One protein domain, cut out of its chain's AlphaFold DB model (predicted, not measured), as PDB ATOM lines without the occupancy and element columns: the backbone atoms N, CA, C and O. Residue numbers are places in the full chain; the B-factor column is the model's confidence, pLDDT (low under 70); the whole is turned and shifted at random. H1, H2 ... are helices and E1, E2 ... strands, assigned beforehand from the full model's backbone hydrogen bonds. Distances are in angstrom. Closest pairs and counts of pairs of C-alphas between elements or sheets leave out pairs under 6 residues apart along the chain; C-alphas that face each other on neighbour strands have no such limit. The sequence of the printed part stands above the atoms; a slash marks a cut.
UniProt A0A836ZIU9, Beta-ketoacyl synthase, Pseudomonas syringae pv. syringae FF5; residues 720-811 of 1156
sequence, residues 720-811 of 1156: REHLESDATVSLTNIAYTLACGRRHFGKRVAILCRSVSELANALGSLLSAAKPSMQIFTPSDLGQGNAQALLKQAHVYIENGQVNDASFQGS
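What this domain is: This is residues 720 to 811 of the 1156 residues of the protein "Beta-ketoacyl synthase" of Pseudomonas syringae pv. syringae FF5 (UniProt A0A836ZIU9). A small parallel ribbon of two strands, E1 and E2, lies between two helices, H3 over one face and H4 over the other. H2 sits off the E1 side of the ribbon, and short H1 packs on H3, away from the strands. The printed part has 92 residues with four named helices and two named strands, in the order H1, H2, E1, H3, E2, H4, and its class is mostly helix. It is compact, with a radius of gyration of the C-alphas of 12.9 A, and rounded, spanning 33 by 32 by 30 A.

How they stand to each other: E1, residues 747 to 753, and E2, residues 775 to 777, are parallel neighbours at 11 degrees; N 752 and O 777 are 2.9 A apart and N 750 and O 775 3.1 A, within hydrogen-bond range. With H3, residues 756 to 767, they form a strand-helix-strand unit, two parallel strands joined through a helix, whose crossover is left-handed. The closest C-alphas of E1 and H3 are those of Cys 753 and Leu 759, 5.8 A apart. H4, residues 787 to 800, has its closest C-alpha to E1 at Ala 794, 5.6 A from that of Ala 750. H3 and H4 are apart. H1, residues 720 to 725, touches H3 at a steep tilt of 38 degrees, opposite ways, the closest C-alphas being those of Arg 720 and Ala 760, 5.7 A apart. H2, residues 731 to 740, is close to H3 but not clearly touching; the closest C-alphas, those of Leu 731 and Val 756, are 5.9 A apart. In H1, H2, H3 and H4 every O i to N i+4 pair is within hydrogen-bond range.

Where its parts are: H1 begins at C-alpha 720, (214.708, 184.938, 176.172). E1 is 19.9 A long, H2 14.2 A, H3 16.5 A and H4 20.0 A, ending at C-alpha 800, (217.650, 179.054, 151.341).

The domain as a whole: The C-alphas farthest apart, those of Ala 770 and Ser 811, are 33.7 A apart. The printed part has no cut, and no link is long. Residues 726 to 728 and 782 to 785 have pLDDT under 70.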
ATOM      1  N   ARG A 720     215.699 184.148 175.434       92.38
ATOM      2  CA  ARG A 720     214.708 184.938 176.172       92.38
ATOM      3  C   ARG A 720     215.134 185.169 177.623       92.38
ATOM      4  O   ARG A 720     215.065 186.302 178.076       92.38
ATOM      5  N   GLU A 721     215.610 184.127 178.301       89.69
ATOM      6  CA  GLU A 721     216.128 184.203 179.677       89.69
ATOM      7  C   GLU A 721     217.296 185.193 179.782       89.69
ATOM      8  O   GLU A 721     217.304 186.044 180.666       89.69
ATOM      9  N   HIS A 722     218.224 185.161 178.822       88.56
ATOM     10  CA  HIS A 722     219.344 186.101 178.756       88.56
ATOM     11  C   HIS A 722     218.901 187.561 178.559       88.56
ATOM     12  O   HIS A 722     219.431 188.469 179.194       88.56
ATOM     13  N   LEU A 723     217.898 187.808 177.708       89.12
ATOM     14  CA  LEU A 723     217.350 189.159 177.516       89.12
ATOM     15  C   LEU A 723     216.566 189.664 178.739       89.12
ATOM     16  O   LEU A 723     216.396 190.870 178.898       89.12
ATOM     17  N   GLU A 724     216.052 188.759 179.577       84.19
ATOM     18  CA  GLU A 724     215.370 189.094 180.831       84.19
ATOM     19  C   GLU A 724     216.367 189.387 181.970       84.19
ATOM     20  O   GLU A 724     216.041 190.172 182.864       84.19
ATOM     21  N   SER A 725     217.571 188.798 181.942       74.38
ATOM     22  CA  SER A 725     218.597 188.967 182.981       74.38
ATOM     23  C   SER A 725     219.526 190.172 182.769       74.38
ATOM     24  O   SER A 725     219.990 190.744 183.757       74.38
ATOM     25  N   ASP A 726     219.754 190.605 181.523       68.38
ATOM     26  CA  ASP A 726     220.625 191.742 181.194       68.38
ATOM     27  C   ASP A 726     219.880 192.855 180.431       68.38
ATOM     28  O   ASP A 726     219.625 192.786 179.228       68.38
ATOM     29  N   ALA A 727     219.557 193.939 181.141       56.00
ATOM     30  CA  ALA A 727     218.850 195.092 180.581       56.00
ATOM     31  C   ALA A 727     219.727 196.006 179.695       56.00
ATOM     32  O   ALA A 727     219.223 197.008 179.183       56.00
ATOM     33  N   THR A 728     221.023 195.710 179.533       66.88
ATOM     34  CA  THR A 728     221.999 196.595 178.867       66.88
ATOM     35  C   THR A 728     222.422 196.140 177.466       66.88
ATOM     36  O   THR A 728     223.214 196.820 176.809       66.88
ATOM     37  N   VAL A 729     221.871 195.029 176.965       76.75
ATOM     38  CA  VAL A 729     222.264 194.450 175.671       76.75
ATOM     39  C   VAL A 729     221.713 195.262 174.490       76.75
ATOM     40  O   VAL A 729     220.516 195.538 174.400       76.75
ATOM     41  N   SER A 730     222.578 195.605 173.529       87.38
ATOM     42  CA  SER A 730     222.172 196.324 172.314       87.38
ATOM     43  C   SER A 730     221.553 195.392 171.272       87.38
ATOM     44  O   SER A 730     222.178 194.424 170.828       87.38
ATOM     45  N   LEU A 731     220.355 195.738 170.788       89.88
ATOM     46  CA  LEU A 731     219.656 194.973 169.751       89.88
ATOM     47  C   LEU A 731     220.463 194.869 168.448       89.88
ATOM     48  O   LEU A 731     220.438 193.834 167.782       89.88
ATOM     49  N   THR A 732     221.198 195.924 168.092       90.75
ATOM     50  CA  THR A 732     222.066 195.945 166.907       90.75
ATOM     51  C   THR A 732     223.199 194.921 167.022       90.75
ATOM     52  O   THR A 732     223.467 194.197 166.063       90.75
ATOM     53  N   ASN A 733     223.819 194.796 168.199       90.38
ATOM     54  CA  ASN A 733     224.885 193.817 168.433       90.38
ATOM     55  C   ASN A 733     224.343 192.384 168.477       90.38
ATOM     56  O   ASN A 733     224.979 191.484 167.929       90.38
ATOM     57  N   ILE A 734     223.141 192.178 169.030       92.94
ATOM     58  CA  ILE A 734     222.449 190.879 168.979       92.94
ATOM     59  C   ILE A 734     222.225 190.463 167.519       92.94
ATOM     60  O   ILE A 734     222.592 189.355 167.127       92.94
ATOM     61  N   ALA A 735     221.661 191.360 166.701       94.00
ATOM     62  CA  ALA A 735     221.411 191.112 165.283       94.00
ATOM     63  C   ALA A 735     222.704 190.770 164.527       94.00
ATOM     64  O   ALA A 735     222.756 189.773 163.807       94.00
ATOM     65  N   TYR A 736     223.755 191.569 164.729       92.88
ATOM     66  CA  TYR A 736     225.056 191.370 164.094       92.88
ATOM     67  C   TYR A 736     225.714 190.047 164.510       92.88
ATOM     68  O   TYR A 736     226.160 189.280 163.657       92.88
ATOM     69  N   THR A 737     225.726 189.733 165.806       93.81
ATOM     70  CA  THR A 737     226.335 188.503 166.336       93.81
ATOM     71  C   THR A 737     225.625 187.261 165.812       93.81
ATOM     72  O   THR A 737     226.277 186.308 165.391       93.81
ATOM     73  N   LEU A 738     224.292 187.265 165.791       95.12
ATOM     74  CA  LEU A 738     223.512 186.128 165.307       95.12
ATOM     75  C   LEU A 738     223.605 185.933 163.787       95.12
ATOM     76  O   LEU A 738     223.539 184.796 163.329       95.12
ATOM     77  N   ALA A 739     223.764 187.011 163.017       93.88
ATOM     78  CA  ALA A 739     223.876 186.945 161.561       93.88
ATOM     79  C   ALA A 739     225.297 186.609 161.075       93.88
ATOM     80  O   ALA A 739     225.456 185.819 160.153       93.88
ATOM     81  N   CYS A 740     226.331 187.204 161.675       92.12
ATOM     82  CA  CYS A 740     227.711 187.090 161.185       92.12
ATOM     83  C   CYS A 740     228.595 186.203 162.076       92.12
ATOM     84  O   CYS A 740     229.560 185.601 161.605       92.12
ATOM     85  N   GLY A 741     228.279 186.117 163.371       92.12
ATOM     86  CA  GLY A 741     229.080 185.396 164.361       92.12
ATOM     87  C   GLY A 741     228.720 183.917 164.531       92.12
ATOM     88  O   GLY A 741     229.500 183.163 165.116       92.12
ATOM     89  N   ARG A 742     227.562 183.481 164.018       92.81
ATOM     90  CA  ARG A 742     227.023 182.123 164.196       92.81
ATOM     91  C   ARG A 742     226.858 181.397 162.861       92.81
ATOM     92  O   ARG A 742     226.728 182.004 161.803       92.81
ATOM     93  N   ARG A 743     226.866 180.062 162.912       92.31
ATOM     94  CA  ARG A 743     226.551 179.210 161.758       92.31
ATOM     95  C   ARG A 743     225.036 179.083 161.598       92.31
ATOM     96  O   ARG A 743     224.319 178.939 162.584       92.31
ATOM     97  N   HIS A 744     224.566 179.059 160.351       93.06
ATOM     98  CA  HIS A 744     223.146 178.896 160.041       93.06
ATOM     99  C   HIS A 744     222.780 177.458 159.651       93.06
ATOM    100  O   HIS A 744     223.389 176.860 158.764       93.06
ATOM    101  N   PHE A 745     221.740 176.923 160.288       92.75
ATOM    102  CA  PHE A 745     221.247 175.554 160.127       92.75
ATOM    103  C   PHE A 745     219.869 175.505 159.448       92.75
ATOM    104  O   PHE A 745     219.309 176.531 159.062       92.75
ATOM    105  N   GLY A 746     219.330 174.299 159.243       91.94
ATOM    106  CA  GLY A 746     218.118 174.076 158.446       91.94
ATOM    107  C   GLY A 746     216.807 174.525 159.102       91.94
ATOM    108  O   GLY A 746     215.873 174.885 158.391       91.94
ATOM    109  N   LYS A 747     216.709 174.531 160.438       94.56
ATOM    110  CA  LYS A 747     215.523 175.037 161.147       94.56
ATOM    111  C   LYS A 747     215.733 176.499 161.468       94.56
ATOM    112  O   LYS A 747     216.551 176.802 162.325       94.56
ATOM    113  N   ARG A 748     215.034 177.393 160.768       95.88
ATOM    114  CA  ARG A 748     215.317 178.835 160.778       95.88
ATOM    115  C   ARG A 748     214.143 179.653 161.280       95.88
ATOM    116  O   ARG A 748     212.994 179.292 161.040       95.88
ATOM    117  N   VAL A 749     214.443 180.769 161.926       96.62
ATOM    118  CA  VAL A 749     213.475 181.797 162.313       96.62
ATOM    119  C   VAL A 749     214.073 183.160 161.999       96.62
ATOM    120  O   VAL A 749     215.258 183.385 162.245       96.62
ATOM    121  N   ALA A 750     213.247 184.053 161.465       96.88
ATOM    122  CA  ALA A 750     213.596 185.448 161.258       96.88
ATOM    123  C   ALA A 750     212.620 186.337 162.034       96.88
ATOM    124  O   ALA A 750     211.406 186.176 161.921       96.88
ATOM    125  N   ILE A 751     213.137 187.272 162.825       95.56
ATOM    126  CA  ILE A 751     212.325 188.196 163.625       95.56
ATOM    127  C   ILE A 751     212.736 189.612 163.263       95.56
ATOM    128  O   ILE A 751     213.903 189.969 163.380       95.56
ATOM    129  N   LEU A 752     211.775 190.422 162.840       93.56
ATOM    130  CA  LEU A 752     211.965 191.855 162.695       93.56
ATOM    131  C   LEU A 752     211.480 192.540 163.978       93.56
ATOM    132  O   LEU A 752     210.347 192.317 164.399       93.56
ATOM    133  N   CYS A 753     212.321 193.352 164.614       91.69
ATOM    134  CA  CYS A 753     211.980 194.049 165.858       91.69
ATOM    135  C   CYS A 753     212.773 195.352 166.008       91.69
ATOM    136  O   CYS A 753     213.808 195.543 165.375       91.69
ATOM    137  N   ARG A 754     212.275 196.284 166.821       89.00
ATOM    138  CA  ARG A 754     212.875 197.615 167.045       89.00
ATOM    139  C   ARG A 754     213.427 197.799 168.454       89.00
ATOM    140  O   ARG A 754     214.089 198.795 168.721       89.00
ATOM    141  N   SER A 755     213.135 196.869 169.356       88.06
ATOM    142  CA  SER A 755     213.629 196.886 170.729       88.06
ATOM    143  C   SER A 755     213.844 195.469 171.253       88.06
ATOM    144  O   SER A 755     213.265 194.503 170.747       88.06
ATOM    145  N   VAL A 756     214.652 195.356 172.307       89.56
ATOM    146  CA  VAL A 756     214.850 194.100 173.045       89.56
ATOM    147  C   VAL A 756     213.521 193.569 173.596       89.56
ATOM    148  O   VAL A 756     213.261 192.371 173.530       89.56
ATOM    149  N   SER A 757     212.620 194.448 174.041       89.25
ATOM    150  CA  SER A 757     211.285 194.052 174.506       89.25
ATOM    151  C   SER A 757     210.415 193.470 173.383       89.25
ATOM    152  O   SER A 757     209.722 192.476 173.597       89.25
ATOM    153  N   GLU A 758     210.454 194.048 172.174       90.94
ATOM    154  CA  GLU A 758     209.768 193.472 171.006       90.94
ATOM    155  C   GLU A 758     210.352 192.095 170.644       90.94
ATOM    156  O   GLU A 758     209.591 191.175 170.337       90.94
ATOM    157  N   LEU A 759     211.678 191.927 170.737       93.19
ATOM    158  CA  LEU A 759     212.334 190.632 170.545       93.19
ATOM    159  C   LEU A 759     211.859 189.601 171.580       93.19
ATOM    160  O   LEU A 759     211.408 188.527 171.191       93.19
ATOM    161  N   ALA A 760     211.890 189.926 172.874       91.94
ATOM    162  CA  ALA A 760     211.457 189.021 173.942       91.94
ATOM    163  C   ALA A 760     209.995 188.557 173.765       91.94
ATOM    164  O   ALA A 760     209.692 187.368 173.902       91.94
ATOM    165  N   ASN A 761     209.100 189.464 173.361       90.94
ATOM    166  CA  ASN A 761     207.701 189.142 173.056       90.94
ATOM    167  C   ASN A 761     207.557 188.220 171.833       90.94
ATOM    168  O   ASN A 761     206.750 187.282 171.844       90.94
ATOM    169  N   ALA A 762     208.346 188.458 170.780       92.88
ATOM    170  CA  ALA A 762     208.374 187.598 169.601       92.88
ATOM    171  C   ALA A 762     208.867 186.184 169.953       92.88
ATOM    172  O   ALA A 762     208.248 185.198 169.548       92.88
ATOM    173  N   LEU A 763     209.920 186.075 170.773       94.12
ATOM    174  CA  LEU A 763     210.420 184.796 171.288       94.12
ATOM    175  C   LEU A 763     209.337 184.057 172.091       94.12
ATOM    176  O   LEU A 763     209.100 182.875 171.850       94.12
ATOM    177  N   GLY A 764     208.616 184.744 172.986       92.25
ATOM    178  CA  GLY A 764     207.496 184.158 173.737       92.25
ATOM    179  C   GLY A 764     206.356 183.643 172.847       92.25
ATOM    180  O   GLY A 764     205.804 182.566 173.094       92.25
ATOM    181  N   SER A 765     206.048 184.365 171.768       90.94
ATOM    182  CA  SER A 765     205.045 183.947 170.779       90.94
ATOM    183  C   SER A 765     205.482 182.688 170.025       90.94
ATOM    184  O   SER A 765     204.695 181.755 169.868       90.94
ATOM    185  N   LEU A 766     206.753 182.618 169.618       92.00
ATOM    186  CA  LEU A 766     207.329 181.452 168.943       92.00
ATOM    187  C   LEU A 766     207.373 180.218 169.848       92.00
ATOM    188  O   LEU A 766     207.060 179.123 169.392       92.00
ATOM    189  N   LEU A 767     207.697 180.390 171.131       93.38
ATOM    190  CA  LEU A 767     207.683 179.304 172.118       93.38
ATOM    191  C   LEU A 767     206.287 178.700 172.325       93.38
ATOM    192  O   LEU A 767     206.172 177.535 172.698       93.38
ATOM    193  N   SER A 768     205.233 179.473 172.052       89.25
ATOM    194  CA  SER A 768     203.839 179.021 172.141       89.25
ATOM    195  C   SER A 768     203.322 178.394 170.835       89.25
ATOM    196  O   SER A 768     202.224 177.838 170.805       89.25
ATOM    197  N   ALA A 769     204.079 178.483 169.736       86.25
ATOM    198  CA  ALA A 769     203.659 177.992 168.429       86.25
ATOM    199  C   ALA A 769     203.855 176.473 168.299       86.25
ATOM    200  O   ALA A 769     204.897 175.927 168.649       86.25
ATOM    201  N   ALA A 770     202.889 175.781 167.681       79.50
ATOM    202  CA  ALA A 770     202.970 174.331 167.458       79.50
ATOM    203  C   ALA A 770     204.135 173.903 166.537       79.50
ATOM    204  O   ALA A 770     204.595 172.765 166.603       79.50
ATOM    205  N   LYS A 771     204.598 174.801 165.657       84.06
ATOM    206  CA  LYS A 771     205.764 174.613 164.779       84.06
ATOM    207  C   LYS A 771     206.566 175.916 164.706       84.06
ATOM    208  O   LYS A 771     206.263 176.733 163.842       84.06
ATOM    209  N   PRO A 772     207.558 176.130 165.583       83.31
ATOM    210  CA  PRO A 772     208.272 177.407 165.671       83.31
ATOM    211  C   PRO A 772     209.207 177.680 164.483       83.31
ATOM    212  O   PRO A 772     209.520 178.831 164.204       83.31
ATOM    213  N   SER A 773     209.657 176.646 163.764       88.25
ATOM    214  CA  SER A 773     210.574 176.792 162.626       88.25
ATOM    215  C   SER A 773     209.894 177.318 161.360       88.25
ATOM    216  O   SER A 773     208.717 177.045 161.132       88.25
ATOM    217  N   MET A 774     210.691 177.902 160.464       90.56
ATOM    218  CA  MET A 774     210.297 178.390 159.136       90.56
ATOM    219  C   MET A 774     209.274 179.526 159.199       90.56
ATOM    220  O   MET A 774     208.372 179.612 158.369       90.56
ATOM    221  N   GLN A 775     209.421 180.391 160.201       89.50
ATOM    222  CA  GLN A 775     208.546 181.535 160.423       89.50
ATOM    223  C   GLN A 775     209.303 182.855 160.290       89.50
ATOM    224  O   GLN A 775     210.482 182.959 160.646       89.50
ATOM    225  N   ILE A 776     208.580 183.868 159.814       91.62
ATOM    226  CA  ILE A 776     208.995 185.268 159.854       91.62
ATOM    227  C   ILE A 776     208.037 185.993 160.791       91.62
ATOM    228  O   ILE A 776     206.831 186.012 160.549       91.62
ATOM    229  N   PHE A 777     208.573 186.594 161.846       90.19
ATOM    230  CA  PHE A 777     207.812 187.448 162.746       90.19
ATOM    231  C   PHE A 777     208.055 188.913 162.382       90.19
ATOM    232  O   PHE A 777     209.200 189.335 162.230       90.19
ATOM    233  N   THR A 778     206.982 189.689 162.232       86.31
ATOM    234  CA  THR A 778     207.052 191.124 161.917       86.31
ATOM    235  C   THR A 778     206.158 191.920 162.864       86.31
ATOM    236  O   THR A 778     205.122 191.405 163.291       86.31
ATOM    237  N   PRO A 779     206.531 193.165 163.206       78.31
ATOM    238  CA  PRO A 779     205.644 194.063 163.927       78.31
ATOM    239  C   PRO A 779     204.465 194.464 163.027       78.31
ATOM    240  O   PRO A 779     204.587 194.513 161.804       78.31
ATOM    241  N   SER A 780     203.322 194.778 163.640       71.62
ATOM    242  CA  SER A 780     202.078 195.150 162.946       71.62
ATOM    243  C   SER A 780     202.175 196.448 162.133       71.62
ATOM    244  O   SER A 780     201.401 196.633 161.197       71.62
ATOM    245  N   ASP A 781     203.140 197.314 162.449       75.94
ATOM    246  CA  ASP A 781     203.534 198.470 161.643       75.94
ATOM    247  C   ASP A 781     205.034 198.369 161.321       75.94
ATOM    248  O   ASP A 781     205.886 198.516 162.203       75.94
ATOM    249  N   LEU A 782     205.354 198.091 160.053       66.56
ATOM    250  CA  LEU A 782     206.729 197.959 159.556       66.56
ATOM    251  C   LEU A 782     207.500 199.299 159.582       66.56
ATOM    252  O   LEU A 782     208.730 199.280 159.504       66.56
ATOM    253  N   GLY A 783     206.810 200.441 159.734       64.12
ATOM    254  CA  GLY A 783     207.404 201.780 159.739       64.12
ATOM    255  C   GLY A 783     208.012 202.211 158.389       64.12
ATOM    256  O   GLY A 783     207.935 201.501 157.388       64.12
ATOM    257  N   GLN A 784     208.630 203.401 158.352       58.97
ATOM    258  CA  GLN A 784     209.433 203.883 157.212       58.97
ATOM    259  C   GLN A 784     210.926 203.551 157.412       58.97
ATOM    260  O   GLN A 784     211.405 203.531 158.544       58.97
ATOM    261  N   GLY A 785     211.678 203.309 156.329       67.31
ATOM    262  CA  GLY A 785     213.122 203.012 156.376       67.31
ATOM    263  C   GLY A 785     213.520 201.774 155.562       67.31
ATOM    264  O   GLY A 785     212.929 201.486 154.525       67.31
ATOM    265  N   ASN A 786     214.522 201.017 156.026       78.31
ATOM    266  CA  ASN A 786     215.030 199.799 155.367       78.31
ATOM    267  C   ASN A 786     214.215 198.519 155.672       78.31
ATOM    268  O   ASN A 786     214.616 197.431 155.251       78.31
ATOM    269  N   ALA A 787     213.075 198.624 156.365       81.44
ATOM    270  CA  ALA A 787     212.264 197.489 156.824       81.44
ATOM    271  C   ALA A 787     211.886 196.511 155.698       81.44
ATOM    272  O   ALA A 787     211.947 195.297 155.870       81.44
ATOM    273  N   GLN A 788     211.557 197.029 154.512       83.38
ATOM    274  CA  GLN A 788     211.159 196.209 153.365       83.38
ATOM    275  C   GLN A 788     212.339 195.437 152.750       83.38
ATOM    276  O   GLN A 788     212.168 194.314 152.276       83.38
ATOM    277  N   ALA A 789     213.550 196.001 152.812       87.31
ATOM    278  CA  ALA A 789     214.772 195.304 152.421       87.31
ATOM    279  C   ALA A 789     215.125 194.195 153.427       87.31
ATOM    280  O   ALA A 789     215.452 193.083 153.016       87.31
ATOM    281  N   LEU A 790     214.981 194.463 154.731       89.38
ATOM    282  CA  LEU A 790     215.173 193.458 155.780       89.38
ATOM    283  C   LEU A 790     214.138 192.329 155.694       89.38
ATOM    284  O   LEU A 790     214.494 191.166 155.845       89.38
ATOM    285  N   LEU A 791     212.877 192.634 155.376       90.50
ATOM    286  CA  LEU A 791     211.849 191.613 155.163       90.50
ATOM    287  C   LEU A 791     212.174 190.725 153.954       90.50
ATOM    288  O   LEU A 791     212.045 189.504 154.026       90.50
ATOM    289  N   LYS A 792     212.662 191.311 152.853       90.88
ATOM    290  CA  LYS A 792     213.154 190.536 151.705       90.88
ATOM    291  C   LYS A 792     214.320 189.624 152.106       90.88
ATOM    292  O   LYS A 792     214.334 188.459 151.717       90.88
ATOM    293  N   GLN A 793     215.259 190.127 152.909       92.62
ATOM    294  CA  GLN A 793     216.365 189.331 153.444       92.62
ATOM    295  C   GLN A 793     215.871 188.194 154.354       92.62
ATOM    296  O   GLN A 793     216.390 187.085 154.272       92.62
ATOM    297  N   ALA A 794     214.843 188.435 155.173       94.81
ATOM    298  CA  ALA A 794     214.215 187.418 156.014       94.81
ATOM    299  C   ALA A 794     213.611 186.278 155.177       94.81
ATOM    300  O   ALA A 794     213.827 185.111 155.493       94.81
ATOM    301  N   HIS A 795     212.911 186.600 154.083       94.56
ATOM    302  CA  HIS A 795     212.382 185.595 153.153       94.56
ATOM    303  C   HIS A 795     213.490 184.750 152.523       94.56
ATOM    304  O   HIS A 795     213.412 183.525 152.573       94.56
ATOM    305  N   VAL A 796     214.550 185.388 152.017       94.81
ATOM    306  CA  VAL A 796     215.717 184.683 151.459       94.81
ATOM    307  C   VAL A 796     216.339 183.751 152.503       94.81
ATOM    308  O   VAL A 796     216.563 182.571 152.234       94.81
ATOM    309  N   TYR A 797     216.542 184.243 153.726       95.69
ATOM    310  CA  TYR A 797     217.092 183.442 154.814       95.69
ATOM    311  C   TYR A 797     216.226 182.219 155.142       95.69
ATOM    312  O   TYR A 797     216.745 181.110 155.271       95.69
ATOM    313  N   ILE A 798     214.904 182.380 155.241       96.12
ATOM    314  CA  ILE A 798     214.006 181.248 155.486       96.12
ATOM    315  C   ILE A 798     214.070 180.247 154.326       96.12
ATOM    316  O   ILE A 798     214.264 179.058 154.576       96.12
ATOM    317  N   GLU A 799     213.982 180.706 153.078       93.38
ATOM    318  CA  GLU A 799     213.937 179.841 151.894       93.38
ATOM    319  C   GLU A 799     215.223 179.037 151.681       93.38
ATOM    320  O   GLU A 799     215.168 177.827 151.467       93.38
ATOM    321  N   ASN A 800     216.390 179.683 151.745       91.75
ATOM    322  CA  ASN A 800     217.650 179.054 151.341       91.75
ATOM    323  C   ASN A 800     218.810 179.247 152.332       91.75
ATOM    324  O   ASN A 800     219.835 178.581 152.195       91.75
ATOM    325  N   GLY A 801     218.637 180.051 153.384       90.44
ATOM    326  CA  GLY A 801     219.627 180.228 154.452       90.44
ATOM    327  C   GLY A 801     220.718 181.229 154.127       90.44
ATOM    328  O   GLY A 801     221.674 181.334 154.888       90.44
ATOM    329  N   GLN A 802     220.601 181.946 153.009       91.00
ATOM    330  CA  GLN A 802     221.578 182.953 152.632       91.00
ATOM    331  C   GLN A 802     221.430 184.197 153.507       91.00
ATOM    332  O   GLN A 802     220.342 184.758 153.663       91.00
ATOM    333  N   VAL A 803     222.561 184.648 154.040       90.12
ATOM    334  CA  VAL A 803     222.695 185.883 154.809       90.12
ATOM    335  C   VAL A 803     223.609 186.823 154.035       90.12
ATOM    336  O   VAL A 803     224.661 186.419 153.547       90.12
ATOM    337  N   ASN A 804     223.169 188.066 153.852       89.31
ATOM    338  CA  ASN A 804     223.995 189.122 153.283       89.31
ATOM    339  C   ASN A 804     224.620 189.931 154.422       89.31
ATOM    340  O   ASN A 804     224.030 190.916 154.872       89.31
ATOM    341  N   ASP A 805     225.806 189.519 154.864       85.31
ATOM    342  CA  ASP A 805     226.521 190.094 156.010       85.31
ATOM    343  C   ASP A 805     226.706 191.610 155.920       85.31
ATOM    344  O   ASP A 805     226.596 192.303 156.925       85.31
ATOM    345  N   ALA A 806     226.881 192.158 154.713       85.12
ATOM    346  CA  ALA A 806     227.019 193.602 154.500       85.12
ATOM    347  C   ALA A 806     225.774 194.412 154.924       85.12
ATOM    348  O   ALA A 806     225.839 195.636 155.050       85.12
ATOM    349  N   SER A 807     224.636 193.741 155.136       84.50
ATOM    350  CA  SER A 807     223.394 194.347 155.637       84.50
ATOM    351  C   SER A 807     223.384 194.517 157.158       84.50
ATOM    352  O   SER A 807     222.542 195.249 157.677       84.50
ATOM    353  N   PHE A 808     224.308 193.861 157.863       88.06
ATOM    354  CA  PHE A 808     224.437 193.896 159.312       88.06
ATOM    355  C   PHE A 808     225.651 194.741 159.697       88.06
ATOM    356  O   PHE A 808     226.731 194.631 159.124       88.06
ATOM    357  N   GLN A 809     225.469 195.622 160.674       83.94
ATOM    358  CA  GLN A 809     226.538 196.436 161.247       83.94
ATOM    359  C   GLN A 809     226.390 196.387 162.759       83.94
ATOM    360  O   GLN A 809     225.273 196.510 163.249       83.94
ATOM    361  N   GLY A 810     227.493 196.223 163.478       87.06
ATOM    362  CA  GLY A 810     227.510 196.122 164.931       87.06
ATOM    363  C   GLY A 810     228.840 195.557 165.410       87.06
ATOM    364  O   GLY A 810     229.785 195.433 164.630       87.06
ATOM    365  N   SER A 811     228.889 195.208 166.688       87.38
ATOM    366  CA  SER A 811     230.011 194.503 167.307       87.38
ATOM    367  C   SER A 811     229.546 193.155 167.843       87.38
ATOM    368  O   SER A 811     228.359 192.967 168.123       87.38
TER     369      SER A 811